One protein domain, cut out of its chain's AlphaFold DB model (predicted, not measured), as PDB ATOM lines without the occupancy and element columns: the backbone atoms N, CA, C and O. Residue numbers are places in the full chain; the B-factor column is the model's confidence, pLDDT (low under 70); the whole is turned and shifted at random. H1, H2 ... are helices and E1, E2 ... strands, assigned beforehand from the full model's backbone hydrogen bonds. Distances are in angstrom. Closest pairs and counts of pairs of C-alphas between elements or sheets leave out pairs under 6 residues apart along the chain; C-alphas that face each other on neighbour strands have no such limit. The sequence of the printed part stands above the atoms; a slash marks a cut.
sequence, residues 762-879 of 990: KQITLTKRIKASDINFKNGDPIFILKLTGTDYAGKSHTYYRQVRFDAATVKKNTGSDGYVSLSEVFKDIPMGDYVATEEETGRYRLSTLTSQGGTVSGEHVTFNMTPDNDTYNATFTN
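Overview. This is residues 762 to 879 of the 990 residues of an uncharacterized protein of Blautia sp. OF09-25XD (UniProt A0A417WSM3). Two twisted sheets face each other as an elongated sandwich, with their strands running lengthwise and nearly in line, at 17 degrees from sheet to sheet. The facing parts are 9.5 A apart centre to centre, with best planes 31 degrees apart, and the short helix H1 stands up over E4 near one end. The 118 printed residues hold nine named strands and one named helix, in the order E1 E2 E3 H1 E4 E5 E6 E7 E8 E9, and the class is mostly strand. One sheet is antiparallel, in the order E3 E2 E5 E8 E7; the other is mixed, in the order E4 E1 E9 E6. The whole is compact, with a radius of gyration of the C-alphas of 14.7 A and spans of 47 by 26 by 25 A.

Arrangement. Start at E1, residues 762 to 771, an inner strand. Beside it is the antiparallel edge strand E4, residues 820 to 830, with N 766 and O 825 2.9 A apart. Its other neighbour is the parallel strand E9, residues 874 to 879, with N 767 and O 875 2.8 A apart. E6, residues 845 to 853, is antiparallel to E9, with N 851 and O 876 3.1 A apart, and bends by 56 degrees at residue 848. Next find the hairpin of E2, residues 783 to 792, and E3, residues 797 to 805, where N 786 and O 802 are 2.8 A apart. E5, residues 833 to 839, is antiparallel to E2, with N 836 and O 789 2.7 A apart. E8, residues 861 to 865, is antiparallel to E5, with N 864 and O 835 2.7 A apart. E7, residues 856 to 858, forms a hairpin with E8, with N 858 and O 861 2.9 A apart. Between the sheets of this sandwich, two sheets face to face, the closest C-alphas of E3 and E4 are those of Arg 802 and Glu 825, 6.8 A apart. H1, residues 808 to 814, stands up from the sheet E4 E1 E9 E6 at 55 degrees, over E4, and every O i to N i+4 pair in it is within hydrogen-bond range. The closest C-alphas of H1 and E4 are those of Asn 814 and Val 821, 5.4 A apart.

Along the chain. Find C-alpha 762 at (127.347, 124.536, 74.475); from there E1 runs 30.2 A to C-alpha 771 at (124.295, 112.413, 101.951). E2 spans 28.4 A, E3 27.1 A, E4 28.6 A and E6 23.3 A. E9 ends at C-alpha 879, at (124.572, 120.046, 100.724).

Size, cuts and confidence. The C-alphas of Lys 778 and Ala 794, the two farthest apart, are 47.4 A apart. The printed part has no cut; E1 to E2 is a long link of 11 residues. Mean pLDDT of the printed part is 85.0, and residues 779, 794 to 795, 842 to 843 and 869 are under 70.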
ATOM      1  N   LYS A 762     126.611 125.414  73.551       83.56
ATOM      2  CA  LYS A 762     127.347 124.536  74.475       83.56
ATOM      3  C   LYS A 762     126.393 123.912  75.496       83.56
ATOM      4  O   LYS A 762     125.214 124.257  75.561       83.56
ATOM      5  N   GLN A 763     126.901 122.978  76.294       88.44
ATOM      6  CA  GLN A 763     126.154 122.366  77.393       88.44
ATOM      7  C   GLN A 763     126.793 122.693  78.746       88.44
ATOM      8  O   GLN A 763     128.018 122.730  78.855       88.44
ATOM      9  N   ILE A 764     125.960 122.888  79.769       91.12
ATOM     10  CA  ILE A 764     126.382 122.984  81.173       91.12
ATOM     11  C   ILE A 764     125.739 121.841  81.953       91.12
ATOM     12  O   ILE A 764     124.528 121.645  81.867       91.12
ATOM     13  N   THR A 765     126.517 121.115  82.755       93.44
ATOM     14  CA  THR A 765     125.981 120.082  83.656       93.44
ATOM     15  C   THR A 765     126.084 120.530  85.104       93.44
ATOM     16  O   THR A 765     127.179 120.723  85.632       93.44
ATOM     17  N   LEU A 766     124.950 120.659  85.784       94.19
ATOM     18  CA  LEU A 766     124.921 120.968  87.211       94.19
ATOM     19  C   LEU A 766     124.530 119.716  87.991       94.19
ATOM     20  O   LEU A 766     123.509 119.092  87.722       94.19
ATOM     21  N   THR A 767     125.354 119.341  88.958       94.19
ATOM     22  CA  THR A 767     125.163 118.159  89.795       94.19
ATOM     23  C   THR A 767     124.778 118.586  91.192       94.19
ATOM     24  O   THR A 767     125.457 119.400  91.815       94.19
ATOM     25  N   LYS A 768     123.707 118.001  91.713       93.38
ATOM     26  CA  LYS A 768     123.348 118.118  93.115       93.38
ATOM     27  C   LYS A 768     123.806 116.885  93.867       93.38
ATOM     28  O   LYS A 768     123.562 115.768  93.420       93.38
ATOM     29  N   ARG A 769     124.447 117.087  95.018       93.62
ATOM     30  CA  ARG A 769     124.979 116.009  95.853       93.62
ATOM     31  C   ARG A 769     124.542 116.182  97.306       93.62
ATOM     32  O   ARG A 769     124.701 117.256  97.872       93.62
ATOM     33  N   ILE A 770     123.992 115.141  97.921       90.50
ATOM     34  CA  ILE A 770     123.611 115.132  99.346       90.50
ATOM     35  C   ILE A 770     123.910 113.770  99.961       90.50
ATOM     36  O   ILE A 770     124.029 112.777  99.245       90.50
ATOM     37  N   LYS A 771     124.050 113.693 101.284       90.31
ATOM     38  CA  LYS A 771     124.295 112.413 101.951       90.31
ATOM     39  C   LYS A 771     123.002 111.597 101.999       90.31
ATOM     40  O   LYS A 771     121.976 112.096 102.455       90.31
ATOM     41  N   ALA A 772     123.030 110.341 101.554       88.12
ATOM     42  CA  ALA A 772     121.823 109.510 101.481       88.12
ATOM     43  C   ALA A 772     121.196 109.267 102.868       88.12
ATOM     44  O   ALA A 772     119.975 109.228 102.998       88.12
ATOM     45  N   SER A 773     122.028 109.189 103.917       87.00
ATOM     46  CA  SER A 773     121.586 109.069 105.315       87.00
ATOM     47  C   SER A 773     120.793 110.272 105.825       87.00
ATOM     48  O   SER A 773     120.061 110.152 106.804       87.00
ATOM     49  N   ASP A 774     120.935 111.436 105.189       84.50
ATOM     50  CA  ASP A 774     120.283 112.666 105.641       84.50
ATOM     51  C   ASP A 774     118.819 112.739 105.173       84.50
ATOM     52  O   ASP A 774     118.020 113.531 105.687       84.50
ATOM     53  N   ILE A 775     118.444 111.894 104.212       81.44
ATOM     54  CA  ILE A 775     117.116 111.871 103.606       81.44
ATOM     55  C   ILE A 775     116.167 111.062 104.487       81.44
ATOM     56  O   ILE A 775     116.349 109.867 104.702       81.44
ATOM     57  N   ASN A 776     115.111 111.709 104.979       81.12
ATOM     58  CA  ASN A 776     114.045 111.038 105.709       81.12
ATOM     59  C   ASN A 776     112.748 111.136 104.909       81.12
ATOM     60  O   ASN A 776     111.942 112.034 105.151       81.12
ATOM     61  N   PHE A 777     112.520 110.166 104.022       77.69
ATOM     62  CA  PHE A 777     111.367 110.118 103.114       77.69
ATOM     63  C   PHE A 777     109.996 110.261 103.798       77.69
ATOM     64  O   PHE A 777     109.034 110.631 103.134       77.69
ATOM     65  N   LYS A 778     109.883 110.063 105.124       74.25
ATOM     66  CA  LYS A 778     108.646 110.375 105.867       74.25
ATOM     67  C   LYS A 778     108.255 111.851 105.799       74.25
ATOM     68  O   LYS A 778     107.084 112.157 105.970       74.25
ATOM     69  N   ASN A 779     109.208 112.752 105.564       68.06
ATOM     70  CA  ASN A 779     108.902 114.168 105.379       68.06
ATOM     71  C   ASN A 779     108.781 114.559 103.897       68.06
ATOM     72  O   ASN A 779     108.610 115.738 103.634       68.06
ATOM     73  N   GLY A 780     108.872 113.622 102.946       70.69
ATOM     74  CA  GLY A 780     108.871 113.886 101.500       70.69
ATOM     75  C   GLY A 780     110.249 113.730 100.844       70.69
ATOM     76  O   GLY A 780     111.243 113.456 101.517       70.69
ATOM     77  N   ASP A 781     110.303 113.910  99.526       80.88
ATOM     78  CA  ASP A 781     111.548 113.831  98.753       80.88
ATOM     79  C   ASP A 781     112.282 115.180  98.783       80.88
ATOM     80  O   ASP A 781     111.647 116.207  98.534       80.88
ATOM     81  N   PRO A 782     113.604 115.221  99.028       83.38
ATOM     82  CA  PRO A 782     114.387 116.440  98.867       83.38
ATOM     83  C   PRO A 782     114.340 116.940  97.425       83.38
ATOM     84  O   PRO A 782     114.611 116.190  96.480       83.38
ATOM     85  N   ILE A 783     114.024 118.223  97.271       81.25
ATOM     86  CA  ILE A 783     113.960 118.913  95.988       81.25
ATOM     87  C   ILE A 783     114.867 120.140  96.046       81.25
ATOM     88  O   ILE A 783     114.764 120.942  96.969       81.25
ATOM     89  N   PHE A 784     115.722 120.289  95.038       81.75
ATOM     90  CA  PHE A 784     116.596 121.446  94.857       81.75
ATOM     91  C   PHE A 784     116.314 122.098  93.512       81.75
ATOM     92  O   PHE A 784     116.022 121.403  92.536       81.75
ATOM     93  N   ILE A 785     116.426 123.421  93.456       81.69
ATOM     94  CA  ILE A 785     116.309 124.175  92.211       81.69
ATOM     95  C   ILE A 785     117.689 124.726  91.878       81.69
ATOM     96  O   ILE A 785     118.237 125.559  92.598       81.69
ATOM     97  N   LEU A 786     118.240 124.235  90.775       86.25
ATOM     98  CA  LEU A 786     119.468 124.739  90.190       86.25
ATOM     99  C   LEU A 786     119.092 125.797  89.159       86.25
ATOM    100  O   LEU A 786     118.310 125.538  88.237       86.25
ATOM    101  N   LYS A 787     119.646 126.991  89.326       85.62
ATOM    102  CA  LYS A 787     119.415 128.143  88.464       85.62
ATOM    103  C   LYS A 787     120.687 128.466  87.699       85.62
ATOM    104  O   LYS A 787     121.784 128.393  88.239       85.62
ATOM    105  N   LEU A 788     120.528 128.839  86.437       89.31
ATOM    106  CA  LEU A 788     121.604 129.286  85.566       89.31
ATOM    107  C   LEU A 788     121.182 130.597  84.899       89.31
ATOM    108  O   LEU A 788     120.232 130.608  84.123       89.31
ATOM    109  N   THR A 789     121.874 131.695  85.179       88.88
ATOM    110  CA  THR A 789     121.558 133.028  84.632       88.88
ATOM    111  C   THR A 789     122.761 133.664  83.989       88.88
ATOM    112  O   THR A 789     123.835 133.630  84.570       88.88
ATOM    113  N   GLY A 790     122.605 134.298  82.839       85.00
ATOM    114  CA  GLY A 790     123.735 134.915  82.161       85.00
ATOM    115  C   GLY A 790     123.328 135.762  80.979       85.00
ATOM    116  O   GLY A 790     122.143 135.882  80.674       85.00
ATOM    117  N   THR A 791     124.319 136.317  80.301       81.81
ATOM    118  CA  THR A 791     124.133 137.025  79.034       81.81
ATOM    119  C   THR A 791     124.969 136.321  77.980       81.81
ATOM    120  O   THR A 791     126.154 136.051  78.195       81.81
ATOM    121  N   ASP A 792     124.342 135.977  76.856       79.56
ATOM    122  CA  ASP A 792     125.060 135.419  75.717       79.56
ATOM    123  C   ASP A 792     125.947 136.476  75.049       79.56
ATOM    124  O   ASP A 792     125.816 137.681  75.274       79.56
ATOM    125  N   TYR A 793     126.882 136.045  74.207       71.62
ATOM    126  CA  TYR A 793     127.766 136.979  73.510       71.62
ATOM    127  C   TYR A 793     127.090 137.764  72.379       71.62
ATOM    128  O   TYR A 793     127.707 138.690  71.854       71.62
ATOM    129  N   ALA A 794     125.825 137.471  72.058       63.66
ATOM    130  CA  ALA A 794     124.978 138.340  71.244       63.66
ATOM    131  C   ALA A 794     124.314 139.462  72.077       63.66
ATOM    132  O   ALA A 794     123.616 140.309  71.523       63.66
ATOM    133  N   GLY A 795     124.546 139.504  73.395       67.81
ATOM    134  CA  GLY A 795     124.039 140.528  74.308       67.81
ATOM    135  C   GLY A 795     122.648 140.237  74.876       67.81
ATOM    136  O   GLY A 795     122.080 141.097  75.549       67.81
ATOM    137  N   LYS A 796     122.086 139.047  74.638       72.81
ATOM    138  CA  LYS A 796     120.767 138.644  75.136       72.81
ATOM    139  C   LYS A 796     120.898 137.953  76.492       72.81
ATOM    140  O   LYS A 796     121.669 137.010  76.654       72.81
ATOM    141  N   SER A 797     120.126 138.411  77.476       79.56
ATOM    142  CA  SER A 797     120.076 137.782  78.799       79.56
ATOM    143  C   SER A 797     119.201 136.529  78.804       79.56
ATOM    144  O   SER A 797     118.130 136.493  78.198       79.56
ATOM    145  N   HIS A 798     119.648 135.517  79.539       81.88
ATOM    146  CA  HIS A 798     119.013 134.212  79.668       81.88
ATOM    147  C   HIS A 798     118.929 133.789  81.131       81.88
ATOM    148  O   HIS A 798     119.792 134.106  81.953       81.88
ATOM    149  N   THR A 799     117.885 133.038  81.463       84.75
ATOM    150  CA  THR A 799     117.687 132.437  82.783       84.75
ATOM    151  C   THR A 799     117.054 131.065  82.613       84.75
ATOM    152  O   THR A 799     116.010 130.932  81.979       84.75
ATOM    153  N   TYR A 800     117.680 130.048  83.192       82.38
ATOM    154  CA  TYR A 800     117.251 128.659  83.130       82.38
ATOM    155  C   TYR A 800     117.112 128.086  84.537       82.38
ATOM    156  O   TYR A 800     117.898 128.402  85.428       82.38
ATOM    157  N   TYR A 801     116.150 127.183  84.705       80.12
ATOM    158  CA  TYR A 801     115.918 126.463  85.950       80.12
ATOM    159  C   TYR A 801     115.813 124.963  85.684       80.12
ATOM    160  O   TYR A 801     115.198 124.526  84.702       80.12
ATOM    161  N   ARG A 802     116.386 124.165  86.583       81.56
ATOM    162  CA  ARG A 802     116.207 122.713  86.637       81.56
ATOM    163  C   ARG A 802     115.945 122.284  88.068       81.56
ATOM    164  O   ARG A 802     116.573 122.775  89.000       81.56
ATOM    165  N   GLN A 803     115.012 121.358  88.222       82.69
ATOM    166  CA  GLN A 803     114.676 120.778  89.508       82.69
ATOM    167  C   GLN A 803     115.375 119.429  89.643       82.69
ATOM    168  O   GLN A 803     115.210 118.571  88.782       82.69
ATOM    169  N   VAL A 804     116.080 119.219  90.750       83.44
ATOM    170  CA  VAL A 804     116.654 117.920  91.105       83.44
ATOM    171  C   VAL A 804     115.865 117.330  92.262       83.44
ATOM    172  O   VAL A 804     115.806 117.924  93.339       83.44
ATOM    173  N   ARG A 805     115.258 116.159  92.045       85.75
ATOM    174  CA  ARG A 805     114.460 115.441  93.047       85.75
ATOM    175  C   ARG A 805     115.138 114.135  93.451       85.75
ATOM    176  O   ARG A 805     115.437 113.296  92.603       85.75
ATOM    177  N   PHE A 806     115.309 113.945  94.753       86.81
ATOM    178  CA  PHE A 806     115.887 112.743  95.350       86.81
ATOM    179  C   PHE A 806     114.781 111.852  95.915       86.81
ATOM    180  O   PHE A 806     114.526 111.863  97.115       86.81
ATOM    181  N   ASP A 807     114.105 111.096  95.054       86.38
ATOM    182  CA  ASP A 807     113.154 110.070  95.487       86.38
ATOM    183  C   ASP A 807     113.862 108.771  95.914       86.38
ATOM    184  O   ASP A 807     115.052 108.553  95.670       86.38
ATOM    185  N   ALA A 808     113.129 107.877  96.574       85.06
ATOM    186  CA  ALA A 808     113.700 106.640  97.104       85.06
ATOM    187  C   ALA A 808     114.358 105.749  96.029       85.06
ATOM    188  O   ALA A 808     115.342 105.060  96.320       85.06
ATOM    189  N   ALA A 809     113.853 105.760  94.792       85.56
ATOM    190  CA  ALA A 809     114.395 104.955  93.704       85.56
ATOM    191  C   ALA A 809     115.692 105.563  93.149       85.56
ATOM    192  O   ALA A 809     116.676 104.839  92.958       85.56
ATOM    193  N   THR A 810     115.729 106.882  92.936       85.56
ATOM    194  CA  THR A 810     116.926 107.580  92.448       85.56
ATOM    195  C   THR A 810     118.036 107.584  93.491       85.56
ATOM    196  O   THR A 810     119.192 107.354  93.133       85.56
ATOM    197  N   VAL A 811     117.706 107.727  94.778       88.19
ATOM    198  CA  VAL A 811     118.678 107.636  95.876       88.19
ATOM    199  C   VAL A 811     119.286 106.244  95.952       88.19
ATOM    200  O   VAL A 811     120.509 106.116  95.926       88.19
ATOM    201  N   LYS A 812     118.470 105.183  95.949       87.31
ATOM    202  CA  LYS A 812     118.980 103.803  96.000       87.31
ATOM    203  C   LYS A 812     119.914 103.481  94.829       87.31
ATOM    204  O   LYS A 812     120.886 102.757  95.014       87.31
ATOM    205  N   LYS A 813     119.617 104.002  93.635       90.50
ATOM    206  CA  LYS A 813     120.396 103.740  92.418       90.50
ATOM    207  C   LYS A 813     121.691 104.554  92.331       90.50
ATOM    208  O   LYS A 813     122.671 104.044  91.804       90.50
ATOM    209  N   ASN A 814     121.686 105.801  92.801       88.94
ATOM    210  CA  ASN A 814     122.772 106.762  92.560       88.94
ATOM    211  C   ASN A 814     123.565 107.122  93.831       88.94
ATOM    212  O   ASN A 814     124.322 108.092  93.820       88.94
ATOM    213  N   THR A 815     123.394 106.374  94.928       91.00
ATOM    214  CA  THR A 815     124.246 106.513  96.119       91.00
ATOM    215  C   THR A 815     125.596 105.844  95.866       91.00
ATOM    216  O   THR A 815     125.664 104.643  95.606       91.00
ATOM    217  N   GLY A 816     126.665 106.631  95.933       86.25
ATOM    218  CA  GLY A 816     128.038 106.159  95.822       86.25
ATOM    219  C   GLY A 816     128.508 105.412  97.070       86.25
ATOM    220  O   GLY A 816     127.870 105.422  98.125       86.25
ATOM    221  N   SER A 817     129.679 104.781  96.968       88.31
ATOM    222  CA  SER A 817     130.334 104.094  98.092       88.31
ATOM    223  C   SER A 817     130.730 105.032  99.242       88.31
ATOM    224  O   SER A 817     130.947 104.574 100.359       88.31
ATOM    225  N   ASP A 818     130.784 106.340  98.989       88.88
ATOM    226  CA  ASP A 818     131.028 107.405  99.968       88.88
ATOM    227  C   ASP A 818     129.772 107.809 100.769       88.88
ATOM    228  O   ASP A 818     129.830 108.691 101.630       88.88
ATOM    229  N   GLY A 819     128.631 107.170 100.492       88.50
ATOM    230  CA  GLY A 819     127.353 107.432 101.148       88.50
ATOM    231  C   GLY A 819     126.641 108.696 100.659       88.50
ATOM    232  O   GLY A 819     125.621 109.074 101.243       88.50
ATOM    233  N   TYR A 820     127.141 109.351  99.607       93.12
ATOM    234  CA  TYR A 820     126.471 110.477  98.963       93.12
ATOM    235  C   TYR A 820     125.706 110.023  97.726       93.12
ATOM    236  O   TYR A 820     126.172 109.195  96.951       93.12
ATOM    237  N   VAL A 821     124.536 110.611  97.513       92.62
ATOM    238  CA  VAL A 821     123.790 110.510  96.263       92.62
ATOM    239  C   VAL A 821     124.056 111.758  95.427       92.62
ATOM    240  O   VAL A 821     123.932 112.877  95.929       92.62
ATOM    241  N   SER A 822     124.411 111.561  94.158       93.81
ATOM    242  CA  SER A 822     124.633 112.634  93.183       93.81
ATOM    243  C   SER A 822     123.670 112.480  92.012       93.81
ATOM    244  O   SER A 822     123.613 111.415  91.401       93.81
ATOM    245  N   LEU A 823     122.936 113.539  91.683       92.94
ATOM    246  CA  LEU A 823     122.058 113.599  90.515       92.94
ATOM    247  C   LEU A 823     122.429 114.825  89.679       92.94
ATOM    248  O   LEU A 823     122.613 115.911  90.226       92.94
ATOM    249  N   SER A 824     122.558 114.649  88.367       91.75
ATOM    250  CA  SER A 824     123.011 115.691  87.443       91.75
ATOM    251  C   SER A 824     121.907 116.105  86.484       91.75
ATOM    252  O   SER A 824     121.217 115.257  85.926       91.75
ATOM    253  N   GLU A 825     121.810 117.405  86.238       90.25
ATOM    254  CA  GLU A 825     120.936 118.004  85.237       90.25
ATOM    255  C   GLU A 825     121.776 118.666  84.147       90.25
ATOM    256  O   GLU A 825     122.720 119.408  84.432       90.25
ATOM    257  N   VAL A 826     121.422 118.398  82.888       88.81
ATOM    258  CA  VAL A 826     122.126 118.934  81.718       88.81
ATOM    259  C   VAL A 826     121.303 120.057  81.093       88.81
ATOM    260  O   VAL A 826     120.175 119.865  80.628       88.81
ATOM    261  N   PHE A 827     121.901 121.237  81.046       85.81
ATOM    262  CA  PHE A 827     121.440 122.400  80.308       85.81
ATOM    263  C   PHE A 827     122.045 122.314  78.904       85.81
ATOM    264  O   PHE A 827     123.236 122.563  78.726       85.81
ATOM    265  N   LYS A 828     121.247 121.874  77.928       84.81
ATOM    266  CA  LYS A 828     121.649 121.743  76.519       84.81
ATOM    267  C   LYS A 828     121.388 123.039  75.757       84.81
ATOM    268  O   LYS A 828     120.582 123.852  76.201       84.81
ATOM    269  N   ASP A 829     122.050 123.183  74.613       84.44
ATOM    270  CA  ASP A 829     121.838 124.270  73.652       84.44
ATOM    271  C   ASP A 829     121.984 125.675  74.247       84.44
ATOM    272  O   ASP A 829     121.330 126.622  73.820       84.44
ATOM    273  N   ILE A 830     122.870 125.818  75.232       85.69
ATOM    274  CA  ILE A 830     123.127 127.093  75.888       85.69
ATOM    275  C   ILE A 830     123.942 127.966  74.933       85.69
ATOM    276  O   ILE A 830     125.052 127.570  74.551       85.69
ATOM    277  N   PRO A 831     123.420 129.135  74.514       82.00
ATOM    278  CA  PRO A 831     124.180 130.066  73.694       82.00
ATOM    279  C   PRO A 831     125.465 130.443  74.418       82.00
ATOM    280  O   PRO A 831     125.431 130.684  75.622       82.00
ATOM    281  N   MET A 832     126.598 130.499  73.722       82.19
ATOM    282  CA  MET A 832     127.844 130.872  74.382       82.19
ATOM    283  C   MET A 832     127.751 132.263  75.006       82.19
ATOM    284  O   MET A 832     127.307 133.218  74.369       82.19
ATOM    285  N   GLY A 833     128.177 132.358  76.259       83.69
ATOM    286  CA  GLY A 833     128.010 133.542  77.082       83.69
ATOM    287  C   GLY A 833     128.671 133.397  78.437       83.69
ATOM    288  O   GLY A 833     129.301 132.381  78.738       83.69
ATOM    289  N   ASP A 834     128.468 134.411  79.263       88.50
ATOM    290  CA  ASP A 834     128.895 134.396  80.653       88.50
ATOM    291  C   ASP A 834     127.687 134.069  81.530       88.50
ATOM    292  O   ASP A 834     126.725 134.840  81.592       88.50
ATOM    293  N   TYR A 835     127.725 132.909  82.189       91.81
ATOM    294  CA  TYR A 835     126.622 132.394  82.996       91.81
ATOM    295  C   TYR A 835     127.037 132.163  84.436       91.81
ATOM    296  O   TYR A 835     128.130 131.697  84.712       91.81
ATOM    297  N   VAL A 836     126.125 132.415  85.356       92.44
ATOM    298  CA  VAL A 836     126.258 132.170  86.782       92.44
ATOM    299  C   VAL A 836     125.277 131.070  87.163       92.44
ATOM    300  O   VAL A 836     124.071 131.207  86.955       92.44
ATOM    301  N   ALA A 837     125.797 129.967  87.690       93.12
ATOM    302  CA  ALA A 837     125.021 128.885  88.265       93.12
ATOM    303  C   ALA A 837     124.905 129.058  89.778       93.12
ATOM    304  O   ALA A 837     125.910 129.236  90.473       93.12
ATOM    305  N   THR A 838     123.681 128.959  90.280       87.12
ATOM    306  CA  THR A 838     123.341 129.086  91.695       87.12
ATOM    307  C   THR A 838     122.397 127.963  92.107       87.12
ATOM    308  O   THR A 838     121.709 127.356  91.281       87.12
ATOM    309  N   GLU A 839     122.351 127.692  93.402       85.19
ATOM    310  CA  GLU A 839     121.276 126.920  94.008       85.19
ATOM    311  C   GLU A 839     120.328 127.876  94.732       85.19
ATOM    312  O   GLU A 839     120.782 128.761  95.451       85.19
ATOM    313  N   GLU A 840     119.023 127.704  94.536       82.75
ATOM    314  CA  GLU A 840     118.017 128.422  95.321       82.75
ATOM    315  C   GLU A 840     117.934 127.850  96.747       82.75
ATOM    316  O   GLU A 840     118.080 126.640  96.956       82.75
ATOM    317  N   GLU A 841     117.680 128.714  97.733       71.25
ATOM    318  CA  GLU A 841     117.633 128.322  99.145       71.25
ATOM    319  C   GLU A 841     116.611 127.203  99.394       71.25
ATOM    320  O   GLU A 841     115.487 127.239  98.902       71.25
ATOM    321  N   THR A 842     116.986 126.201 100.197       66.38
ATOM    322  CA  THR A 842     116.112 125.078 100.577       66.38
ATOM    323  C   THR A 842     116.072 124.923 102.096       66.38
ATOM    324  O   THR A 842     117.099 124.912 102.766       66.38
ATOM    325  N   GLY A 843     114.877 124.793 102.684       61.62
ATOM    326  CA  GLY A 843     114.689 124.999 104.129       61.62
ATOM    327  C   GLY A 843     115.340 123.972 105.061       61.62
ATOM    328  O   GLY A 843     115.554 124.262 106.234       61.62
ATOM    329  N   ARG A 844     115.692 122.780 104.562       71.75
ATOM    330  CA  ARG A 844     116.279 121.683 105.364       71.75
ATOM    331  C   ARG A 844     117.727 121.346 105.008       71.75
ATOM    332  O   ARG A 844     118.322 120.467 105.632       71.75
ATOM    333  N   TYR A 845     118.292 122.009 104.006       79.44
ATOM    334  CA  TYR A 845     119.611 121.691 103.473       79.44
ATOM    335  C   TYR A 845     120.390 122.977 103.242       79.44
ATOM    336  O   TYR A 845     119.872 123.917 102.657       79.44
ATOM    337  N   ARG A 846     121.649 123.011 103.676       80.25
ATOM    338  CA  ARG A 846     122.539 124.150 103.430       80.25
ATOM    339  C   ARG A 846     123.695 123.732 102.542       80.25
ATOM    340  O   ARG A 846     124.190 122.605 102.658       80.25
ATOM    341  N   LEU A 847     124.103 124.638 101.656       84.44
ATOM    342  CA  LEU A 847     125.255 124.435 100.791       84.44
ATOM    343  C   LEU A 847     126.511 124.262 101.641       84.44
ATOM    344  O   LEU A 847     126.829 125.084 102.493       84.44
ATOM    345  N   SER A 848     127.186 123.133 101.443       84.25
ATOM    346  CA  SER A 848     128.428 122.790 102.133       84.25
ATOM    347  C   SER A 848     129.624 123.185 101.296       84.25
ATOM    348  O   SER A 848     130.536 123.861 101.757       84.25
ATOM    349  N   THR A 849     129.656 122.646 100.081       87.06
ATOM    350  CA  THR A 849     130.800 122.706  99.191       87.06
ATOM    351  C   THR A 849     130.298 122.808  97.767       87.06
ATOM    352  O   THR A 849     129.327 122.158  97.370       87.06
ATOM    353  N   LEU A 850     130.988 123.640  97.001       91.62
ATOM    354  CA  LEU A 850     130.714 123.884  95.601       91.62
ATOM    355  C   LEU A 850     132.010 123.677  94.830       91.62
ATOM    356  O   LEU A 850     133.023 124.309  95.121       91.62
ATOM    357  N   THR A 851     131.988 122.759  93.872       91.44
ATOM    358  CA  THR A 851     133.124 122.502  92.981       91.44
ATOM    359  C   THR A 851     132.716 122.745  91.538       91.44
ATOM    360  O   THR A 851     131.540 122.647  91.190       91.44
ATOM    361  N   SER A 852     133.686 123.079  90.690       92.62
ATOM    362  CA  SER A 852     133.453 123.384  89.282       92.62
ATOM    363  C   SER A 852     134.604 122.889  88.411       92.62
ATOM    364  O   SER A 852     135.763 122.918  88.820       92.62
ATOM    365  N   GLN A 853     134.270 122.462  87.196       90.94
ATOM    366  CA  GLN A 853     135.193 122.170  86.109       90.94
ATOM    367  C   GLN A 853     134.771 123.023  84.908       90.94
ATOM    368  O   GLN A 853     133.666 122.864  84.396       90.94
ATOM    369  N   GLY A 854     135.632 123.946  84.475       85.88
ATOM    370  CA  GLY A 854     135.324 124.891  83.390       85.88
ATOM    371  C   GLY A 854     134.616 126.182  83.820       85.88
ATOM    372  O   GLY A 854     134.293 127.001  82.967       85.88
ATOM    373  N   GLY A 855     134.402 126.395  85.120       88.75
ATOM    374  CA  GLY A 855     133.896 127.653  85.685       88.75
ATOM    375  C   GLY A 855     134.599 128.029  86.988       88.75
ATOM    376  O   GLY A 855     135.193 127.170  87.641       88.75
ATOM    377  N   THR A 856     134.499 129.292  87.382       91.38
ATOM    378  CA  THR A 856     135.129 129.855  88.582       91.38
ATOM    379  C   THR A 856     134.136 129.864  89.743       91.38
ATOM    380  O   THR A 856     133.051 130.426  89.618       91.38
ATOM    381  N   VAL A 857     134.496 129.257  90.878       89.62
ATOM    382  CA  VAL A 857     133.667 129.263  92.099       89.62
ATOM    383  C   VAL A 857     133.914 130.553  92.884       89.62
ATOM    384  O   VAL A 857     135.065 130.901  93.142       89.62
ATOM    385  N   SER A 858     132.846 131.242  93.287       85.62
ATOM    386  CA  SER A 858     132.904 132.421  94.156       85.62
ATOM    387  C   SER A 858     131.725 132.406  95.129       85.62
ATOM    388  O   SER A 858     130.573 132.546  94.718       85.62
ATOM    389  N   GLY A 859     132.004 132.200  96.421       86.38
ATOM    390  CA  GLY A 859     130.970 132.035  97.445       86.38
ATOM    391  C   GLY A 859     130.056 130.842  97.146       86.38
ATOM    392  O   GLY A 859     130.524 129.713  97.019       86.38
ATOM    393  N   GLU A 860     128.757 131.105  97.013       85.38
ATOM    394  CA  GLU A 860     127.715 130.096  96.768       85.38
ATOM    395  C   GLU A 860     127.336 129.961  95.279       85.38
ATOM    396  O   GLU A 860     126.296 129.393  94.932       85.38
ATOM    397  N   HIS A 861     128.158 130.501  94.372       89.25
ATOM    398  CA  HIS A 861     127.874 130.555  92.936       89.25
ATOM    399  C   HIS A 861     129.069 130.090  92.085       89.25
ATOM    400  O   HIS A 861     130.227 130.174  92.503       89.25
ATOM    401  N   VAL A 862     128.790 129.622  90.863       92.94
ATOM    402  CA  VAL A 862     129.808 129.303  89.844       92.94
ATOM    403  C   VAL A 862     129.601 130.164  88.612       92.94
ATOM    404  O   VAL A 862     128.537 130.106  88.007       92.94
ATOM    405  N   THR A 863     130.627 130.894  88.185       93.81
ATOM    406  CA  THR A 863     130.607 131.638  86.922       93.81
ATOM    407  C   THR A 863     131.287 130.830  85.818       93.81
ATOM    408  O   THR A 863     132.478 130.533  85.889       93.81
ATOM    409  N   PHE A 864     130.541 130.489  84.776       93.06
ATOM    410  CA  PHE A 864     131.018 129.908  83.530       93.06
ATOM    411  C   PHE A 864     131.221 131.010  82.489       93.06
ATOM    412  O   PHE A 864     130.257 131.507  81.910       93.06
ATOM    413  N   ASN A 865     132.478 131.370  82.234       88.44
ATOM    414  CA  ASN A 865     132.854 132.202  81.094       88.44
ATOM    415  C   ASN A 865     133.112 131.290  79.895       88.44
ATOM    416  O   ASN A 865     134.158 130.636  79.817       88.44
ATOM    417  N   MET A 866     132.128 131.165  79.006       85.25
ATOM    418  CA  MET A 866     132.237 130.206  77.916       85.25
ATOM    419  C   MET A 866     133.253 130.647  76.862       85.25
ATOM    420  O   MET A 866     133.334 131.805  76.485       85.25
ATOM    421  N   THR A 867     134.015 129.711  76.312       76.69
ATOM    422  CA  THR A 867     134.964 129.973  75.232       76.69
ATOM    423  C   THR A 867     134.774 128.934  74.135       76.69
ATOM    424  O   THR A 867     134.313 127.824  74.416       76.69
ATOM    425  N   PRO A 868     135.109 129.256  72.872       71.88
ATOM    426  CA  PRO A 868     134.908 128.304  71.783       71.88
ATOM    427  C   PRO A 868     135.712 127.009  71.985       71.88
ATOM    428  O   PRO A 868     135.244 125.934  71.605       71.88
ATOM    429  N   ASP A 869     136.881 127.115  72.629       68.81
ATOM    430  CA  ASP A 869     137.852 126.035  72.834       68.81
ATOM    431  C   ASP A 869     137.576 125.111  74.022       68.81
ATOM    432  O   ASP A 869     138.162 124.030  74.080       68.81
ATOM    433  N   ASN A 870     136.718 125.508  74.964       76.69
ATOM    434  CA  ASN A 870     136.348 124.656  76.089       76.69
ATOM    435  C   ASN A 870     134.966 124.019  75.840       76.69
ATOM    436  O   ASN A 870     134.002 124.685  75.460       76.69
ATOM    437  N   ASP A 871     134.888 122.702  76.024       75.38
ATOM    438  CA  ASP A 871     133.679 121.893  75.817       75.38
ATOM    439  C   ASP A 871     133.095 121.349  77.130       75.38
ATOM    440  O   ASP A 871     132.052 120.697  77.125       75.38
ATOM    441  N   THR A 872     133.758 121.596  78.264       81.31
ATOM    442  CA  THR A 872     133.363 121.048  79.566       81.31
ATOM    443  C   THR A 872     133.040 122.170  80.546       81.31
ATOM    444  O   THR A 872     133.932 122.907  80.967       81.31
ATOM    445  N   TYR A 873     131.767 122.254  80.938       92.06
ATOM    446  CA  TYR A 873     131.257 123.189  81.941       92.06
ATOM    447  C   TYR A 873     130.384 122.440  82.945       92.06
ATOM    448  O   TYR A 873     129.217 122.154  82.680       92.06
ATOM    449  N   ASN A 874     130.958 122.103  84.096       92.88
ATOM    450  CA  ASN A 874     130.291 121.317  85.125       92.88
ATOM    451  C   ASN A 874     130.410 121.996  86.491       92.88
ATOM    452  O   ASN A 874     131.469 122.529  86.814       92.88
ATOM    453  N   ALA A 875     129.379 121.903  87.330       94.12
ATOM    454  CA  ALA A 875     129.479 122.253  88.750       94.12
ATOM    455  C   ALA A 875     128.760 121.233  89.633       94.12
ATOM    456  O   ALA A 875     127.770 120.642  89.212       94.12
ATOM    457  N   THR A 876     129.254 121.023  90.853       94.38
ATOM    458  CA  THR A 876     128.634 120.140  91.849       94.38
ATOM    459  C   THR A 876     128.328 120.902  93.132       94.38
ATOM    460  O   THR A 876     129.242 121.324  93.838       94.38
ATOM    461  N   PHE A 877     127.041 121.029  93.452       92.50
ATOM    462  CA  PHE A 877     126.515 121.642  94.670       92.50
ATOM    463  C   PHE A 877     126.274 120.552  95.716       92.50
ATOM    464  O   PHE A 877     125.306 119.790  95.612       92.50
ATOM    465  N   THR A 878     127.135 120.464  96.730       90.44
ATOM    466  CA  THR A 878     126.997 119.480  97.810       90.44
ATOM    467  C   THR A 878     126.359 120.110  99.038       90.44
ATOM    468  O   THR A 878     126.937 121.037  99.606       90.44
ATOM    469  N   ASN A 879     125.226 119.576  99.499       87.69
ATOM    470  CA  ASN A 879     124.572 120.046 100.724       87.69
ATOM    471  C   ASN A 879     124.630 119.013 101.835       87.69
ATOM    472  O   ASN A 879     124.610 117.804 101.597       87.69
TER     473      ASN A 879